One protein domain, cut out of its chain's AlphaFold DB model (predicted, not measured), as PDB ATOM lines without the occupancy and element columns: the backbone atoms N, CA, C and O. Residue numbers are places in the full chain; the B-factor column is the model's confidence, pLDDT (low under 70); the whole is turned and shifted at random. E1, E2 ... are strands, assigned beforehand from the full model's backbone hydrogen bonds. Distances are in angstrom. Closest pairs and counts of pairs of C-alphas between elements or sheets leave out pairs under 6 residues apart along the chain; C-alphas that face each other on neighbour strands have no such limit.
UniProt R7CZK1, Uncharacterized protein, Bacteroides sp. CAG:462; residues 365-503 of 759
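What this domain is: This is residues 365 to 503 of the 759 residues of an uncharacterized protein of Bacteroides sp. CAG:462 (UniProt R7CZK1). Two strongly twisted sheets lie partly face to face as a loose sandwich: a wall of five strands, E2 E3 E4 E9 E6, on one side and a smaller sheet of four, E1 E5 E8 E7, on the other. The sheets come nearer each other at the side of E6 and E8 and gape at the side of E1 and E2, while a separate hairpin, E10 and E11, forms an arm at one end and adds to the length. The printed part has 139 residues with no named helix and eleven named strands, E1 to E11 in order along the chain, and its class is all strand. The five-stranded sheet is antiparallel throughout, the four-stranded one is mixed, and the hairpin is antiparallel. The whole is only just compact, close to loose, with a radius of gyration of the C-alphas of 16.8 A, and it is elongated, spanning 49 by 32 by 26 A.

Where its parts are: In the largest sheet, E2 is residues 377 to 382, 16.8 A from first to last C-alpha; E3 is residues 385 to 392, 22.8 A; and E4 is residues 395 to 402, 22.6 A. E9, residues 454 to 464, is the longest strand by residues and measures 26.7 A; it begins at C-alpha 454 at (159.727, 93.075, 134.222) and bends by 70 degrees at residue 461. E6, residues 418 to 426, measures 19.6 A and bends by 64 degrees at residue 422. In the second sheet, E1 is residues 365 to 367, 6.5 A, starting at C-alpha 365 at (151.876, 89.621, 143.537); E5 is residues 409 to 415, 20.0 A; E8 is residues 443 to 448, 16.2 A; and E7 is residues 434 to 436, 6.4 A. E10 is residues 485 to 492, 22.5 A, and E11 is residues 495 to 502, 22.7 A, ending at C-alpha 502 at (144.559, 55.917, 143.147).

How they stand to each other: The largest sheet runs E2 E3 E4 E9 E6, with E2 and E6 as edge strands. E2, E3 and E4 form a meander, each strand the antiparallel neighbour of the one before; N 380 and O 387 are 2.9 A apart, and N 388 and O 399 are 2.9 A apart. E4 and E9 are antiparallel at 158 degrees, with N 398 and O 456 at 2.8 A. E9 and E6 are antiparallel at 163 degrees, with N 422 and O 459 at 2.8 A. In the second sheet, E1 and E5 are parallel at 16 degrees, with N 367 and O 411 at 2.8 A. E5 and E8 are antiparallel at 160 degrees, with N 412 and O 446 at 2.9 A. E7 and E8 are a hairpin, with N 445 and O 434 at 2.7 A. Between the two sheets, the closest C-alphas of E6 and E8, those of Val 426 and Cys 448, are 6.8 A apart, whereas E1 and E2 are apart. The hairpin of E10 and E11 has its strands at 152 degrees, with N 501 and O 486 at 2.7 A. Its closest C-alphas to E6 are those of Met 495 and Glu 419, 5.4 A apart; E2 and E10 are apart.

The domain as a whole: The C-alphas farthest apart are those of Asp 452 and Asp 482, at 50.7 A. The printed part has no cut. The link from E9 to E10, residues 465 to 484, is long; within it residues 471 to 472 pair antiparallel with residues 490 to 491 of E10. The mean pLDDT of the printed part is 96.0, and no printed residue is under 70.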
ATOM      1  N   VAL A 365     152.773  90.142 144.572       98.19
ATOM      2  CA  VAL A 365     151.876  89.621 143.537       98.19
ATOM      3  C   VAL A 365     152.390  88.259 143.089       98.19
ATOM      4  O   VAL A 365     153.547  88.113 142.695       98.19
ATOM      5  N   THR A 366     151.538  87.240 143.157       98.38
ATOM      6  CA  THR A 366     151.846  85.923 142.589       98.38
ATOM      7  C   THR A 366     151.236  85.843 141.194       98.38
ATOM      8  O   THR A 366     150.076  86.201 141.006       98.38
ATOM      9  N   LEU A 367     152.020  85.390 140.220       98.50
ATOM     10  CA  LEU A 367     151.566  85.109 138.864       98.50
ATOM     11  C   LEU A 367     151.689  83.606 138.622       98.50
ATOM     12  O   LEU A 367     152.799  83.082 138.558       98.50
ATOM     13  N   ARG A 368     150.560  82.914 138.487       98.06
ATOM     14  CA  ARG A 368     150.500  81.475 138.189       98.06
ATOM     15  C   ARG A 368     149.607  81.229 136.971       98.06
ATOM     16  O   ARG A 368     148.475  80.785 137.151       98.06
ATOM     17  N   PRO A 369     150.055  81.576 135.750       97.81
ATOM     18  CA  PRO A 369     149.220  81.470 134.560       97.81
ATOM     19  C   PRO A 369     148.678  80.050 134.373       97.81
ATOM     20  O   PRO A 369     149.425  79.075 134.437       97.81
ATOM     21  N   GLY A 370     147.374  79.947 134.139       97.38
ATOM     22  CA  GLY A 370     146.631  78.699 133.991       97.38
ATOM     23  C   GLY A 370     146.381  78.306 132.536       97.38
ATOM     24  O   GLY A 370     145.366  77.672 132.246       97.38
ATOM     25  N   PHE A 371     147.247  78.735 131.613       97.81
ATOM     26  CA  PHE A 371     147.081  78.490 130.180       97.81
ATOM     27  C   PHE A 371     147.155  76.991 129.848       97.81
ATOM     28  O   PHE A 371     147.954  76.276 130.458       97.81
ATOM     29  N   PRO A 372     146.383  76.511 128.855       95.75
ATOM     30  CA  PRO A 372     146.574  75.165 128.329       95.75
ATOM     31  C   PRO A 372     147.963  75.051 127.685       95.75
ATOM     32  O   PRO A 372     148.453  75.993 127.057       95.75
ATOM     33  N   ALA A 373     148.591  73.882 127.786       93.50
ATOM     34  CA  ALA A 373     149.961  73.630 127.336       93.50
ATOM     35  C   ALA A 373     150.175  73.929 125.842       93.50
ATOM     36  O   ALA A 373     151.281  74.287 125.434       93.50
ATOM     37  N   ALA A 374     149.108  73.814 125.047       94.62
ATOM     38  CA  ALA A 374     149.092  74.093 123.614       94.62
ATOM     39  C   ALA A 374     149.231  75.585 123.258       94.62
ATOM     40  O   ALA A 374     149.391  75.910 122.084       94.62
ATOM     41  N   TRP A 375     149.116  76.503 124.222       97.19
ATOM     42  CA  TRP A 375     149.279  77.930 123.959       97.19
ATOM     43  C   TRP A 375     150.749  78.337 124.005       97.19
ATOM     44  O   TRP A 375     151.440  78.139 125.005       97.19
ATOM     45  N   ASP A 376     151.184  78.980 122.924       97.81
ATOM     46  CA  ASP A 376     152.516  79.577 122.799       97.81
ATOM     47  C   ASP A 376     152.490  81.101 122.955       97.81
ATOM     48  O   ASP A 376     153.535  81.744 122.960       97.81
ATOM     49  N   TYR A 377     151.305  81.702 123.088       98.25
ATOM     50  CA  TYR A 377     151.172  83.119 123.398       98.25
ATOM     51  C   TYR A 377     149.881  83.416 124.163       98.25
ATOM     52  O   TYR A 377     148.850  82.777 123.947       98.25
ATOM     53  N   ALA A 378     149.926  84.430 125.024       98.25
ATOM     54  CA  ALA A 378     148.751  85.013 125.663       98.25
ATOM     55  C   ALA A 378     149.038  86.463 126.063       98.25
ATOM     56  O   ALA A 378     150.151  86.788 126.472       98.25
ATOM     57  N   ARG A 379     148.035  87.342 125.975       98.38
ATOM     58  CA  ARG A 379     148.176  88.744 126.380       98.38
ATOM     59  C   ARG A 379     146.931  89.252 127.097       98.38
ATOM     60  O   ARG A 379     145.818  88.989 126.652       98.38
ATOM     61  N   LEU A 380     147.140  90.035 128.152       97.94
ATOM     62  CA  LEU A 380     146.113  90.808 128.845       97.94
ATOM     63  C   LEU A 380     146.555  92.267 128.946       97.94
ATOM     64  O   LEU A 380     147.693  92.559 129.310       97.94
ATOM     65  N   HIS A 381     145.631  93.174 128.648       97.62
ATOM     66  CA  HIS A 381     145.736  94.579 129.021       97.62
ATOM     67  C   HIS A 381     144.680  94.856 130.089       97.62
ATOM     68  O   HIS A 381     143.483  94.794 129.801       97.62
ATOM     69  N   ALA A 382     145.121  95.145 131.309       95.81
ATOM     70  CA  ALA A 382     144.259  95.526 132.419       95.81
ATOM     71  C   ALA A 382     144.759  96.832 133.060       95.81
ATOM     72  O   ALA A 382     145.955  97.137 132.984       95.81
ATOM     73  N   PRO A 383     143.892  97.606 133.741       95.31
ATOM     74  CA  PRO A 383     144.309  98.840 134.410       95.31
ATOM     75  C   PRO A 383     145.498  98.649 135.364       95.31
ATOM     76  O   PRO A 383     146.374  99.506 135.420       95.31
ATOM     77  N   TYR A 384     145.571  97.497 136.038       95.25
ATOM     78  CA  TYR A 384     146.597  97.163 137.029       95.25
ATOM     79  C   TYR A 384     147.811  96.391 136.479       95.25
ATOM     80  O   TYR A 384     148.813  96.283 137.183       95.25
ATOM     81  N   LEU A 385     147.754  95.829 135.265       97.25
ATOM     82  CA  LEU A 385     148.851  95.032 134.702       97.25
ATOM     83  C   LEU A 385     148.725  94.903 133.179       97.25
ATOM     84  O   LEU A 385     147.666  94.528 132.675       97.25
ATOM     85  N   ASP A 386     149.821  95.138 132.456       98.44
ATOM     86  CA  ASP A 386     150.017  94.505 131.147       98.44
ATOM     87  C   ASP A 386     150.762  93.194 131.338       98.44
ATOM     88  O   ASP A 386     151.795  93.166 132.003       98.44
ATOM     89  N   PHE A 387     150.231  92.129 130.750       98.50
ATOM     90  CA  PHE A 387     150.813  90.795 130.773       98.50
ATOM     91  C   PHE A 387     150.962  90.315 129.330       98.50
ATOM     92  O   PHE A 387     149.966  90.251 128.609       98.50
ATOM     93  N   ASP A 388     152.172  89.961 128.907       98.62
ATOM     94  CA  ASP A 388     152.461  89.340 127.608       98.62
ATOM     95  C   ASP A 388     153.325  88.098 127.846       98.62
ATOM     96  O   ASP A 388     154.385  88.184 128.466       98.62
ATOM     97  N   PHE A 389     152.843  86.945 127.393       98.62
ATOM     98  CA  PHE A 389     153.568  85.680 127.372       98.62
ATOM     99  C   PHE A 389     153.776  85.254 125.923       98.62
ATOM    100  O   PHE A 389     152.824  85.268 125.132       98.62
ATOM    101  N   ARG A 390     155.001  84.829 125.598       98.50
ATOM    102  CA  ARG A 390     155.362  84.224 124.313       98.50
ATOM    103  C   ARG A 390     156.331  83.079 124.501       98.50
ATOM    104  O   ARG A 390     157.218  83.141 125.347       98.50
ATOM    105  N   ARG A 391     156.207  82.087 123.637       97.75
ATOM    106  CA  ARG A 391     157.117  80.962 123.541       97.75
ATOM    107  C   ARG A 391     157.723  80.882 122.154       97.75
ATOM    108  O   ARG A 391     157.011  80.847 121.154       97.75
ATOM    109  N   GLU A 392     159.041  80.769 122.118       97.44
ATOM    110  CA  GLU A 392     159.826  80.644 120.896       97.44
ATOM    111  C   GLU A 392     160.768  79.442 121.033       97.44
ATOM    112  O   GLU A 392     161.842  79.509 121.629       97.44
ATOM    113  N   GLY A 393     160.331  78.291 120.514       95.69
ATOM    114  CA  GLY A 393     161.070  77.035 120.641       95.69
ATOM    115  C   GLY A 393     161.213  76.596 122.101       95.69
ATOM    116  O   GLY A 393     160.232  76.197 122.733       95.69
ATOM    117  N   ASP A 394     162.442  76.650 122.612       96.81
ATOM    118  CA  ASP A 394     162.801  76.287 123.987       96.81
ATOM    119  C   ASP A 394     162.991  77.502 124.899       96.81
ATOM    120  O   ASP A 394     163.498  77.351 126.008       96.81
ATOM    121  N   THR A 395     162.541  78.681 124.473       98.25
ATOM    122  CA  THR A 395     162.573  79.896 125.286       98.25
ATOM    123  C   THR A 395     161.159  80.391 125.568       98.25
ATOM    124  O   THR A 395     160.350  80.528 124.650       98.25
ATOM    125  N   ASP A 396     160.860  80.661 126.838       98.50
ATOM    126  CA  ASP A 396     159.640  81.356 127.255       98.50
ATOM    127  C   ASP A 396     159.989  82.794 127.674       98.50
ATOM    128  O   ASP A 396     160.931  83.016 128.438       98.50
ATOM    129  N   HIS A 397     159.196  83.761 127.211       98.56
ATOM    130  CA  HIS A 397     159.323  85.181 127.525       98.56
ATOM    131  C   HIS A 397     158.052  85.693 128.200       98.56
ATOM    132  O   HIS A 397     156.944  85.497 127.695       98.56
ATOM    133  N   TYR A 398     158.225  86.417 129.302       98.62
ATOM    134  CA  TYR A 398     157.160  87.145 129.983       98.62
ATOM    135  C   TYR A 398     157.528  88.620 130.052       98.62
ATOM    136  O   TYR A 398     158.602  88.969 130.534       98.62
ATOM    137  N   SER A 399     156.634  89.488 129.588       98.50
ATOM    138  CA  SER A 399     156.765  90.938 129.733       98.50
ATOM    139  C   SER A 399     155.602  91.468 130.557       98.50
ATOM    140  O   SER A 399     154.438  91.288 130.196       98.50
ATOM    141  N   LEU A 400     155.929  92.098 131.681       98.38
ATOM    142  CA  LEU A 400     154.971  92.565 132.675       98.38
ATOM    143  C   LEU A 400     155.160  94.064 132.906       98.38
ATOM    144  O   LEU A 400     156.282  94.522 133.124       98.38
ATOM    145  N   THR A 401     154.068  94.823 132.906       98.25
ATOM    146  CA  THR A 401     154.070  96.255 133.263       98.25
ATOM    147  C   THR A 401     153.039  96.492 134.364       98.25
ATOM    148  O   THR A 401     151.853  96.681 134.063       98.25
ATOM    149  N   PRO A 402     153.443  96.402 135.643       96.81
ATOM    150  CA  PRO A 402     152.529  96.500 136.773       96.81
ATOM    151  C   PRO A 402     152.091  97.939 137.071       96.81
ATOM    152  O   PRO A 402     152.833  98.896 136.873       96.81
ATOM    153  N   ARG A 403     150.857  98.084 137.566       95.56
ATOM    154  CA  ARG A 403     150.186  99.355 137.906       95.56
ATOM    155  C   ARG A 403     149.256  99.200 139.121       95.56
ATOM    156  O   ARG A 403     148.157  99.743 139.155       95.56
ATOM    157  N   PHE A 404     149.689  98.448 140.132       91.25
ATOM    158  CA  PHE A 404     148.889  98.107 141.320       91.25
ATOM    159  C   PHE A 404     148.719  99.249 142.346       91.25
ATOM    160  O   PHE A 404     148.104  99.056 143.388       91.25
ATOM    161  N   GLY A 405     149.264 100.441 142.084       86.56
ATOM    162  CA  GLY A 405     149.160 101.603 142.980       86.56
ATOM    163  C   GLY A 405     150.048 101.545 144.231       86.56
ATOM    164  O   GLY A 405     150.170 102.551 144.923       86.56
ATOM    165  N   GLN A 406     150.700 100.410 144.493       89.88
ATOM    166  CA  GLN A 406     151.736 100.232 145.512       89.88
ATOM    167  C   GLN A 406     152.897  99.408 144.945       89.88
ATOM    168  O   GLN A 406     152.702  98.605 144.029       89.88
ATOM    169  N   GLU A 407     154.095  99.588 145.504       92.88
ATOM    170  CA  GLU A 407     155.241  98.730 145.194       92.88
ATOM    171  C   GLU A 407     154.988  97.298 145.684       92.88
ATOM    172  O   GLU A 407     154.518  97.077 146.806       92.88
ATOM    173  N   ALA A 408     155.312  96.320 144.836       96.00
ATOM    174  CA  ALA A 408     155.159  94.909 145.148       96.00
ATOM    175  C   ALA A 408     156.235  94.071 144.455       96.00
ATOM    176  O   ALA A 408     156.608  94.317 143.309       96.00
ATOM    177  N   THR A 409     156.705  93.045 145.156       97.69
ATOM    178  CA  THR A 409     157.537  91.990 144.565       97.69
ATOM    179  C   THR A 409     156.670  91.001 143.793       97.69
ATOM    180  O   THR A 409     155.500  90.796 144.127       97.69
ATOM    181  N   PHE A 410     157.237  90.368 142.769       98.12
ATOM    182  CA  PHE A 410     156.524  89.401 141.938       98.12
ATOM    183  C   PHE A 410     157.080  88.000 142.156       98.12
ATOM    184  O   PHE A 410     158.288  87.815 142.244       98.12
ATOM    185  N   ARG A 411     156.201  87.001 142.205       98.38
ATOM    186  CA  ARG A 411     156.594  85.589 142.153       98.38
ATOM    187  C   ARG A 411     155.872  84.907 141.007       98.38
ATOM    188  O   ARG A 411     154.656  84.729 141.074       98.38
ATOM    189  N   LEU A 412     156.611  84.522 139.974       98.62
ATOM    190  CA  LEU A 412     156.080  83.745 138.858       98.62
ATOM    191  C   LEU A 412     156.182  82.258 139.207       98.62
ATOM    192  O   LEU A 412     157.260  81.784 139.551       98.62
ATOM    193  N   ILE A 413     155.068  81.532 139.125       98.44
ATOM    194  CA  ILE A 413     154.994  80.078 139.280       98.44
ATOM    195  C   ILE A 413     154.595  79.494 137.929       98.44
ATOM    196  O   ILE A 413     153.459  79.671 137.493       98.44
ATOM    197  N   LEU A 414     155.532  78.821 137.267       97.94
ATOM    198  CA  LEU A 414     155.417  78.448 135.857       97.94
ATOM    199  C   LEU A 414     155.638  76.944 135.657       97.94
ATOM    200  O   LEU A 414     156.521  76.380 136.309       97.94
ATOM    201  N   PRO A 415     154.890  76.288 134.750       96.31
ATOM    202  CA  PRO A 415     155.120  74.888 134.417       96.31
ATOM    203  C   PRO A 415     156.477  74.712 133.724       96.31
ATOM    204  O   PRO A 415     156.812  75.434 132.785       96.31
ATOM    205  N   ALA A 416     157.250  73.722 134.162       96.56
ATOM    206  CA  ALA A 416     158.492  73.331 133.517       96.56
ATOM    207  C   ALA A 416     158.221  72.338 132.386       96.56
ATOM    208  O   ALA A 416     157.660  71.263 132.588       96.56
ATOM    209  N   ARG A 417     158.635  72.704 131.170       94.62
ATOM    210  CA  ARG A 417     158.380  71.908 129.953       94.62
ATOM    211  C   ARG A 417     159.507  70.932 129.635       94.62
ATOM    212  O   ARG A 417     159.311  69.974 128.887       94.62
ATOM    213  N   ARG A 418     160.695  71.188 130.185       97.56
ATOM    214  CA  ARG A 418     161.890  70.358 130.031       97.56
ATOM    215  C   ARG A 418     162.531  70.057 131.374       97.56
ATOM    216  O   ARG A 418     162.310  70.758 132.355       97.56
ATOM    217  N   GLU A 419     163.344  69.012 131.385       97.25
ATOM    218  CA  GLU A 419     163.984  68.471 132.584       97.25
ATOM    219  C   GLU A 419     165.129  69.327 133.151       97.25
ATOM    220  O   GLU A 419     165.608  69.044 134.247       97.25
ATOM    221  N   ARG A 420     165.605  70.344 132.419       97.69
ATOM    222  CA  ARG A 420     166.655  71.273 132.861       97.69
ATOM    223  C   ARG A 420     166.356  72.703 132.415       97.69
ATOM    224  O   ARG A 420     165.643  72.938 131.439       97.69
ATOM    225  N   ILE A 421     166.967  73.658 133.105       97.94
ATOM    226  CA  ILE A 421     166.970  75.076 132.735       97.94
ATOM    227  C   ILE A 421     168.406  75.465 132.392       97.94
ATOM    228  O   ILE A 421     169.305  75.257 133.204       97.94
ATOM    229  N   ALA A 422     168.630  76.017 131.200       97.75
ATOM    230  CA  ALA A 422     169.931  76.572 130.831       97.75
ATOM    231  C   ALA A 422     170.173  77.913 131.532       97.75
ATOM    232  O   ALA A 422     171.253  78.142 132.072       97.75
ATOM    233  N   GLN A 423     169.168  78.791 131.521       97.81
ATOM    234  CA  GLN A 423     169.265  80.130 132.089       97.81
ATOM    235  C   GLN A 423     167.876  80.677 132.427       97.81
ATOM    236  O   GLN A 423     166.912  80.423 131.707       97.81
ATOM    237  N   VAL A 424     167.795  81.460 133.503       98.44
ATOM    238  CA  VAL A 424     166.680  82.378 133.754       98.44
ATOM    239  C   VAL A 424     167.255  83.771 133.934       98.44
ATOM    240  O   VAL A 424     168.221  83.933 134.684       98.44
ATOM    241  N   THR A 425     166.671  84.769 133.279       98.62
ATOM    242  CA  THR A 425     166.998  86.175 133.534       98.62
ATOM    243  C   THR A 425     165.760  86.976 133.900       98.62
ATOM    244  O   THR A 425     164.652  86.672 133.460       98.62
ATOM    245  N   VAL A 426     165.955  88.003 134.725       98.50
ATOM    246  CA  VAL A 426     164.958  89.033 135.022       98.50
ATOM    247  C   VAL A 426     165.598  90.373 134.697       98.50
ATOM    248  O   VAL A 426     166.604  90.743 135.296       98.50
ATOM    249  N   ASN A 427     165.043  91.088 133.720       97.75
ATOM    250  CA  ASN A 427     165.605  92.331 133.184       97.75
ATOM    251  C   ASN A 427     167.071  92.183 132.723       97.75
ATOM    252  O   ASN A 427     167.870  93.103 132.871       97.75
ATOM    253  N   GLY A 428     167.421  91.017 132.167       96.81
ATOM    254  CA  GLY A 428     168.771  90.690 131.689       96.81
ATOM    255  C   GLY A 428     169.725  90.160 132.764       96.81
ATOM    256  O   GLY A 428     170.756  89.583 132.422       96.81
ATOM    257  N   GLU A 429     169.372  90.270 134.045       97.69
ATOM    258  CA  GLU A 429     170.195  89.768 135.145       97.69
ATOM    259  C   GLU A 429     169.880  88.294 135.444       97.69
ATOM    260  O   GLU A 429     168.704  87.941 135.584       97.69
ATOM    261  N   PRO A 430     170.887  87.406 135.558       97.75
ATOM    262  CA  PRO A 430     170.666  86.004 135.889       97.75
ATOM    263  C   PRO A 430     170.016  85.820 137.264       97.75
ATOM    264  O   PRO A 430     170.494  86.346 138.270       97.75
ATOM    265  N   VAL A 431     168.974  84.992 137.326       97.56
ATOM    266  CA  VAL A 431     168.313  84.607 138.579       97.56
ATOM    267  C   VAL A 431     168.200  83.093 138.698       97.56
ATOM    268  O   VAL A 431     168.256  82.356 137.714       97.56
ATOM    269  N   LYS A 432     168.035  82.603 139.928       95.81
ATOM    270  CA  LYS A 432     167.867  81.174 140.194       95.81
ATOM    271  C   LYS A 432     166.383  80.818 140.267       95.81
ATOM    272  O   LYS A 432     165.666  81.354 141.107       95.81
ATOM    273  N   ALA A 433     165.956  79.859 139.450       97.44
ATOM    274  CA  ALA A 433     164.654  79.221 139.609       97.44
ATOM    275  C   ALA A 433     164.634  78.313 140.850       97.44
ATOM    276  O   ALA A 433     165.614  77.632 141.165       97.44
ATOM    277  N   THR A 434     163.502  78.286 141.544       97.75
ATOM    278  CA  THR A 434     163.263  77.418 142.704       97.75
ATOM    279  C   THR A 434     162.225  76.351 142.361       97.75
ATOM    280  O   THR A 434     161.289  76.653 141.627       97.75
ATOM    281  N   PRO A 435     162.352  75.105 142.845       95.81
ATOM    282  CA  PRO A 435     161.305  74.107 142.650       95.81
ATOM    283  C   PRO A 435     160.026  74.526 143.388       95.81
ATOM    284  O   PRO A 435     160.091  75.069 144.496       95.81
ATOM    285  N   VAL A 436     158.867  74.268 142.783       97.19
ATOM    286  CA  VAL A 436     157.553  74.501 143.394       97.19
ATOM    287  C   VAL A 436     156.796  73.183 143.476       97.19
ATOM    288  O   VAL A 436     156.667  72.462 142.485       97.19
ATOM    289  N   GLU A 437     156.274  72.885 144.667       95.88
ATOM    290  CA  GLU A 437     155.431  71.712 144.883       95.88
ATOM    291  C   GLU A 437     154.223  71.748 143.933       95.88
ATOM    292  O   GLU A 437     153.507  72.745 143.830       95.88
ATOM    293  N   SER A 438     154.067  70.673 143.167       97.25
ATOM    294  CA  SER A 438     153.151  70.588 142.031       97.25
ATOM    295  C   SER A 438     152.727  69.140 141.797       97.25
ATOM    296  O   SER A 438     153.426  68.211 142.210       97.25
ATOM    297  N   ILE A 439     151.563  68.958 141.171       97.12
ATOM    298  CA  ILE A 439     150.976  67.652 140.859       97.12
ATOM    299  C   ILE A 439     150.808  67.544 139.336       97.12
ATOM    300  O   ILE A 439     150.533  68.542 138.676       97.12
ATOM    301  N   ASP A 440     151.000  66.341 138.793       95.62
ATOM    302  CA  ASP A 440     150.973  65.951 137.371       95.62
ATOM    303  C   ASP A 440     152.091  66.508 136.476       95.62
ATOM    304  O   ASP A 440     152.508  65.818 135.547       95.62
ATOM    305  N   PHE A 441     152.621  67.694 136.760       95.25
ATOM    306  CA  PHE A 441     153.736  68.292 136.023       95.25
ATOM    307  C   PHE A 441     154.604  69.156 136.949       95.25
ATOM    308  O   PHE A 441     154.084  69.717 137.913       95.25
ATOM    309  N   PRO A 442     155.916  69.284 136.679       97.31
ATOM    310  CA  PRO A 442     156.800  70.103 137.498       97.31
ATOM    311  C   PRO A 442     156.545  71.592 137.289       97.31
ATOM    312  O   PRO A 442     156.292  72.046 136.173       97.31
ATOM    313  N   CYS A 443     156.680  72.362 138.365       97.81
ATOM    314  CA  CYS A 443     156.618  73.818 138.352       97.81
ATOM    315  C   CYS A 443     157.887  74.431 138.947       97.81
ATOM    316  O   CYS A 443     158.502  73.882 139.864       97.81
ATOM    317  N   ILE A 444     158.226  75.623 138.465       98.38
ATOM    318  CA  ILE A 444     159.310  76.447 138.994       98.38
ATOM    319  C   ILE A 444     158.797  77.800 139.473       98.38
ATOM    320  O   ILE A 444     157.817  78.330 138.959       98.38
ATOM    321  N   GLY A 445     159.481  78.352 140.468       98.38
ATOM    322  CA  GLY A 445     159.249  79.659 141.055       98.38
ATOM    323  C   GLY A 445     160.387  80.609 140.710       98.38
ATOM    324  O   GLY A 445     161.555  80.270 140.919       98.38
ATOM    325  N   ILE A 446     160.050  81.798 140.221       98.62
ATOM    326  CA  ILE A 446     160.993  82.879 139.927       98.62
ATOM    327  C   ILE A 446     160.554  84.098 140.734       98.62
ATOM    328  O   ILE A 446     159.460  84.622 140.521       98.62
ATOM    329  N   ASP A 447     161.395  84.519 141.675       98.19
ATOM    330  CA  ASP A 447     161.174  85.735 142.452       98.19
ATOM    331  C   ASP A 447     161.762  86.931 141.684       98.19
ATOM    332  O   ASP A 447     162.921  86.920 141.262       98.19
ATOM    333  N   CYS A 448     160.947  87.962 141.484       97.69
ATOM    334  CA  CYS A 448     161.273  89.166 140.735       97.69
ATOM    335  C   CYS A 448     161.153  90.404 141.643       97.69
ATOM    336  O   CYS A 448     160.237  90.483 142.473       97.69
ATOM    337  N   PRO A 449     162.054  91.391 141.492       95.00
ATOM    338  CA  PRO A 449     161.998  92.625 142.266       95.00
ATOM    339  C   PRO A 449     160.775  93.473 141.887       95.00
ATOM    340  O   PRO A 449     160.127  93.241 140.866       95.00
ATOM    341  N   SER A 450     160.486  94.490 142.701       95.12
ATOM    342  CA  SER A 450     159.579  95.569 142.296       95.12
ATOM    343  C   SER A 450     160.237  96.382 141.174       95.12
ATOM    344  O   SER A 450     161.384  96.808 141.321       95.12
ATOM    345  N   ALA A 451     159.542  96.561 140.050       94.06
ATOM    346  CA  ALA A 451     160.010  97.345 138.909       94.06
ATOM    347  C   ALA A 451     158.831  97.831 138.048       94.06
ATOM    348  O   ALA A 451     157.804  97.156 137.968       94.06
ATOM    349  N   ASP A 452     159.015  98.951 137.342       93.88
ATOM    350  CA  ASP A 452     158.022  99.501 136.399       93.88
ATOM    351  C   ASP A 452     157.777  98.582 135.192       93.88
ATOM    352  O   ASP A 452     156.709  98.595 134.580       93.88
ATOM    353  N   ALA A 453     158.783  97.779 134.842       97.06
ATOM    354  CA  ALA A 453     158.696  96.736 133.837       97.06
ATOM    355  C   ALA A 453     159.558  95.535 134.248       97.06
ATOM    356  O   ALA A 453     160.685  95.690 134.732       97.06
ATOM    357  N   LEU A 454     159.025  94.336 134.026       97.75
ATOM    358  CA  LEU A 454     159.727  93.075 134.222       97.75
ATOM    359  C   LEU A 454     159.741  92.300 132.910       97.75
ATOM    360  O   LEU A 454     158.688  92.030 132.333       97.75
ATOM    361  N   HIS A 455     160.932  91.922 132.465       98.50
ATOM    362  CA  HIS A 455     161.143  90.978 131.382       98.50
ATOM    363  C   HIS A 455     161.785  89.716 131.951       98.50
ATOM    364  O   HIS A 455     162.924  89.762 132.416       98.50
ATOM    365  N   VAL A 456     161.044  88.612 131.952       98.69
ATOM    366  CA  VAL A 456     161.529  87.308 132.410       98.69
ATOM    367  C   VAL A 456     161.755  86.426 131.195       98.69
ATOM    368  O   VAL A 456     160.825  86.190 130.426       98.69
ATOM    369  N   GLU A 457     162.976  85.929 131.040       98.75
ATOM    370  CA  GLU A 457     163.350  84.985 129.989       98.75
ATOM    371  C   GLU A 457     163.782  83.666 130.627       98.75
ATOM    372  O   GLU A 457     164.591  83.657 131.559       98.75
ATOM    373  N   ILE A 458     163.245  82.555 130.128       98.56
ATOM    374  CA  ILE A 458     163.578  81.204 130.581       98.56
ATOM    375  C   ILE A 458     164.026  80.401 129.373       98.56
ATOM    376  O   ILE A 458     163.219  80.093 128.500       98.56
ATOM    377  N   VAL A 459     165.302  80.026 129.351       98.38
ATOM    378  CA  VAL A 459     165.870  79.151 128.326       98.38
ATOM    379  C   VAL A 459     165.893  77.728 128.870       98.38
ATOM    380  O   VAL A 459     166.640  77.407 129.800       98.38
ATOM    381  N   TRP A 460     165.063  76.862 128.302       98.31
ATOM    382  CA  TRP A 460     164.944  75.458 128.684       98.31
ATOM    383  C   TRP A 460     166.055  74.601 128.059       98.31
ATOM    384  O   TRP A 460     166.580  74.904 126.990       98.31
ATOM    385  N   ALA A 461     166.409  73.493 128.712       97.81
ATOM    386  CA  ALA A 461     167.419  72.550 128.232       97.81
ATOM    387  C   ALA A 461     167.055  71.095 128.548       97.81
ATOM    388  O   ALA A 461     166.186  70.806 129.367       97.81
ATOM    389  N   GLY A 462     167.767  70.159 127.918       97.06
ATOM    390  CA  GLY A 462     167.538  68.726 128.105       97.06
ATOM    391  C   GLY A 462     166.313  68.218 127.352       97.06
ATOM    392  O   GLY A 462     165.884  68.826 126.375       97.06
ATOM    393  N   GLU A 463     165.783  67.071 127.762       97.12
ATOM    394  CA  GLU A 463     164.595  66.479 127.148       97.12
ATOM    395  C   GLU A 463     163.291  67.124 127.641       97.12
ATOM    396  O   GLU A 463     163.236  67.721 128.718       97.12
ATOM    397  N   ALA A 464     162.225  66.999 126.846       96.94
ATOM    398  CA  ALA A 464     160.882  67.369 127.280       96.94
ATOM    399  C   ALA A 464     160.444  66.515 128.479       96.94
ATOM    400  O   ALA A 464     160.787  65.329 128.558       96.94
ATOM    401  N   ILE A 465     159.667  67.112 129.387       97.00
ATOM    402  CA  ILE A 465     159.057  66.376 130.494       97.00
ATOM    403  C   ILE A 465     158.143  65.289 129.930       97.00
ATOM    404  O   ILE A 465     157.283  65.544 129.087       97.00
ATOM    405  N   ASN A 466     158.361  64.059 130.381       95.06
ATOM    406  CA  ASN A 466     157.620  62.887 129.957       95.06
ATOM    407  C   ASN A 466     157.537  61.894 131.118       95.06
ATOM    408  O   ASN A 466     158.546  61.332 131.538       95.06
ATOM    409  N   GLU A 467     156.317  61.635 131.590       91.31
ATOM    410  CA  GLU A 467     156.051  60.720 132.705       91.31
ATOM    411  C   GLU A 467     156.680  59.332 132.497       91.31
ATOM    412  O   GLU A 467     157.258  58.779 133.427       91.31
ATOM    413  N   ALA A 468     156.682  58.802 131.267       93.94
ATOM    414  CA  ALA A 468     157.260  57.491 130.956       93.94
ATOM    415  C   ALA A 468     158.797  57.442 131.075       93.94
ATOM    416  O   ALA A 468     159.378  56.357 131.096       93.94
ATOM    417  N   LYS A 469     159.461  58.603 131.118       94.38
ATOM    418  CA  LYS A 469     160.912  58.739 131.321       94.38
ATOM    419  C   LYS A 469     161.273  59.162 132.747       94.38
ATOM    420  O   LYS A 469     162.456  59.174 133.093       94.38
ATOM    421  N   ALA A 470     160.284  59.518 133.563       95.50
ATOM    422  CA  ALA A 470     160.495  59.895 134.948       95.50
ATOM    423  C   ALA A 470     160.756  58.656 135.818       95.50
ATOM    424  O   ALA A 470     160.261  57.561 135.550       95.50
ATOM    425  N   HIS A 471     161.526  58.828 136.886       94.94
ATOM    426  CA  HIS A 471     161.744  57.801 137.904       94.94
ATOM    427  C   HIS A 471     161.237  58.290 139.259       94.94
ATOM    428  O   HIS A 471     161.092  59.487 139.483       94.94
ATOM    429  N   SER A 472     160.964  57.372 140.188       93.00
ATOM    430  CA  SER A 472     160.613  57.765 141.555       93.00
ATOM    431  C   SER A 472     161.791  58.484 142.216       93.00
ATOM    432  O   SER A 472     162.904  57.959 142.240       93.00
ATOM    433  N   ALA A 473     161.528  59.646 142.818       90.31
ATOM    434  CA  ALA A 473     162.515  60.467 143.522       90.31
ATOM    435  C   ALA A 473     162.966  59.874 144.879       90.31
ATOM    436  O   ALA A 473     163.572  60.573 145.685       90.31
ATOM    437  N   GLN A 474     162.629  58.607 145.168       86.62
ATOM    438  CA  GLN A 474     162.909  57.901 146.431       86.62
ATOM    439  C   GLN A 474     162.363  58.599 147.694       86.62
ATOM    440  O   GLN A 474     162.810  58.327 148.807       86.62
ATOM    441  N   GLN A 475     161.369  59.475 147.534       90.69
ATOM    442  CA  GLN A 475     160.630  60.066 148.646       90.69
ATOM    443  C   GLN A 475     159.492  59.128 149.086       90.69
ATOM    444  O   GLN A 475     158.951  58.399 148.246       90.69
ATOM    445  N   PRO A 476     159.101  59.131 150.376       92.81
ATOM    446  CA  PRO A 476     157.924  58.400 150.833       92.81
ATOM    447  C   PRO A 476     156.668  58.809 150.059       92.81
ATOM    448  O   PRO A 476     156.532  59.964 149.650       92.81
ATOM    449  N   LEU A 477     155.730  57.872 149.897       93.88
ATOM    450  CA  LEU A 477     154.399  58.216 149.400       93.88
ATOM    451  C   LEU A 477     153.758  59.248 150.335       93.88
ATOM    452  O   LEU A 477     153.822  59.099 151.557       93.88
ATOM    453  N   ARG A 478     153.112  60.263 149.761       94.69
ATOM    454  CA  ARG A 478     152.287  61.217 150.513       94.69
ATOM    455  C   ARG A 478     150.839  60.724 150.544       94.69
ATOM    456  O   ARG A 478     150.329  60.256 149.528       94.69
ATOM    457  N   GLY A 479     150.198  60.825 151.706       90.56
ATOM    458  CA  GLY A 479     148.858  60.290 151.975       90.56
ATOM    459  C   GLY A 479     148.878  59.014 152.824       90.56
ATOM    460  O   GLY A 479     149.908  58.349 152.962       90.56
ATOM    461  N   THR A 480     147.737  58.682 153.423       86.69
ATOM    462  CA  THR A 480     147.568  57.517 154.305       86.69
ATOM    463  C   THR A 480     147.095  56.282 153.526       86.69
ATOM    464  O   THR A 480     146.724  56.365 152.358       86.69
ATOM    465  N   ASN A 481     147.147  55.094 154.137       84.81
ATOM    466  CA  ASN A 481     146.757  53.844 153.460       84.81
ATOM    467  C   ASN A 481     145.240  53.688 153.277       84.81
ATOM    468  O   ASN A 481     144.813  52.951 152.394       84.81
ATOM    469  N   ASP A 482     144.451  54.350 154.119       85.12
ATOM    470  CA  ASP A 482     142.991  54.440 154.052       85.12
ATOM    471  C   ASP A 482     142.506  55.540 153.093       85.12
ATOM    472  O   ASP A 482     141.310  55.627 152.829       85.12
ATOM    473  N   ALA A 483     143.414  56.356 152.545       87.19
ATOM    474  CA  ALA A 483     143.058  57.378 151.574       87.19
ATOM    475  C   ALA A 483     142.669  56.766 150.216       87.19
ATOM    476  O   ALA A 483     143.307  55.824 149.727       87.19
ATOM    477  N   GLY A 484     141.668  57.360 149.560       86.69
ATOM    478  CA  GLY A 484     141.288  57.016 148.183       86.69
ATOM    479  C   GLY A 484     142.386  57.339 147.158       86.69
ATOM    480  O   GLY A 484     142.425  56.771 146.060       86.69
ATOM    481  N   MET A 485     143.320  58.220 147.521       93.75
ATOM    482  CA  MET A 485     144.444  58.638 146.692       93.75
ATOM    483  C   MET A 485     145.705  58.842 147.541       93.75
ATOM    484  O   MET A 485     145.667  59.395 148.635       93.75
ATOM    485  N   ARG A 486     146.848  58.405 147.013       94.75
ATOM    486  CA  ARG A 486     148.189  58.729 147.522       94.75
ATOM    487  C   ARG A 486     148.999  59.381 146.416       94.75
ATOM    488  O   ARG A 486     148.564  59.407 145.272       94.75
ATOM    489  N   PHE A 487     150.192  59.870 146.725       96.75
ATOM    490  CA  PHE A 487     151.035  60.543 145.745       96.75
ATOM    491  C   PHE A 487     152.459  60.012 145.778       96.75
ATOM    492  O   PHE A 487     153.028  59.801 146.850       96.75
ATOM    493  N   VAL A 488     153.043  59.826 144.595       96.62
ATOM    494  CA  VAL A 488     154.460  59.486 144.421       96.62
ATOM    495  C   VAL A 488     155.203  60.673 143.831       96.62
ATOM    496  O   VAL A 488     154.746  61.272 142.861       96.62
ATOM    497  N   CYS A 489     156.349  61.017 144.410       97.81
ATOM    498  CA  CYS A 489     157.222  62.034 143.843       97.81
ATOM    499  C   CYS A 489     158.030  61.421 142.691       97.81
ATOM    500  O   CYS A 489     158.760  60.439 142.878       97.81
ATOM    501  N   LEU A 490     157.864  61.985 141.500       97.62
ATOM    502  CA  LEU A 490     158.596  61.654 140.288       97.62
ATOM    503  C   LEU A 490     159.708  62.675 140.052       97.62
ATOM    504  O   LEU A 490     159.605  63.832 140.457       97.62
ATOM    505  N   GLN A 491     160.761  62.235 139.372       97.56
ATOM    506  CA  GLN A 491     161.892  63.055 138.978       97.56
ATOM    507  C   GLN A 491     162.296  62.777 137.530       97.56
ATOM    508  O   GLN A 491     162.403  61.626 137.098       97.56
ATOM    509  N   GLN A 492     162.587  63.848 136.796       97.69
ATOM    510  CA  GLN A 492     163.244  63.804 135.496       97.69
ATOM    511  C   GLN A 492     164.235  64.969 135.407       97.69
ATOM    512  O   GLN A 492     163.843  66.131 135.512       97.69
ATOM    513  N   GLY A 493     165.525  64.662 135.237       95.62
ATOM    514  CA  GLY A 493     166.596  65.655 135.338       95.62
ATOM    515  C   GLY A 493     166.562  66.394 136.681       95.62
ATOM    516  O   GLY A 493     166.579  65.762 137.741       95.62
ATOM    517  N   ASP A 494     166.479  67.721 136.614       95.44
ATOM    518  CA  ASP A 494     166.432  68.621 137.772       95.44
ATOM    519  C   ASP A 494     164.993  68.881 138.257       95.44
ATOM    520  O   ASP A 494     164.785  69.577 139.252       95.44
ATOM    521  N   MET A 495     163.991  68.339 137.558       97.62
ATOM    522  CA  MET A 495     162.578  68.592 137.823       97.62
ATOM    523  C   MET A 495     161.956  67.482 138.659       97.62
ATOM    524  O   MET A 495     162.159  66.298 138.385       97.62
ATOM    525  N   GLN A 496     161.144  67.876 139.640       97.00
ATOM    526  CA  GLN A 496     160.356  66.976 140.477       97.00
ATOM    527  C   GLN A 496     158.897  67.422 140.529       97.00
ATOM    528  O   GLN A 496     158.611  68.619 140.518       97.00
ATOM    529  N   TRP A 497     157.988  66.455 140.592       97.88
ATOM    530  CA  TRP A 497     156.556  66.686 140.763       97.88
ATOM    531  C   TRP A 497     155.886  65.466 141.376       97.88
ATOM    532  O   TRP A 497     156.401  64.350 141.314       97.88
ATOM    533  N   TRP A 498     154.712  65.665 141.957       98.00
ATOM    534  CA  TRP A 498     153.913  64.583 142.507       98.00
ATOM    535  C   TRP A 498     152.966  64.013 141.455       98.00
ATOM    536  O   TRP A 498     152.397  64.739 140.644       98.00
ATOM    537  N   LYS A 499     152.753  62.701 141.485       96.56
ATOM    538  CA  LYS A 499     151.770  62.008 140.653       96.56
ATOM    539  C   LYS A 499     150.739  61.314 141.541       96.56
ATOM    540  O   LYS A 499     151.153  60.617 142.474       96.56
ATOM    541  N   PRO A 500     149.430  61.472 141.279       95.75
ATOM    542  CA  PRO A 500     148.408  60.748 142.020       95.75
ATOM    543  C   PRO A 500     148.460  59.250 141.701       95.75
ATOM    544  O   PRO A 500     148.549  58.832 140.548       95.75
ATOM    545  N   LEU A 501     148.356  58.442 142.747       93.25
ATOM    546  CA  LEU A 501     148.197  56.998 142.734       93.25
ATOM    547  C   LEU A 501     146.863  56.680 143.406       93.25
ATOM    548  O   LEU A 501     146.730  56.784 144.628       93.25
ATOM    549  N   ARG A 502     145.864  56.305 142.610       88.56
ATOM    550  CA  ARG A 502     144.559  55.917 143.147       88.56
ATOM    551  C   ARG A 502     144.639  54.574 143.842       88.56
ATOM    552  O   ARG A 502     145.285  53.646 143.357       88.56
ATOM    553  N   ASN A 503     143.922  54.465 144.949       82.38
ATOM    554  CA  ASN A 503     143.631  53.180 145.545       82.38
ATOM    555  C   ASN A 503     142.369  52.629 144.871       82.38
ATOM    556  O   ASN A 503     141.252  52.898 145.304       82.38
TER     557      ASN A 503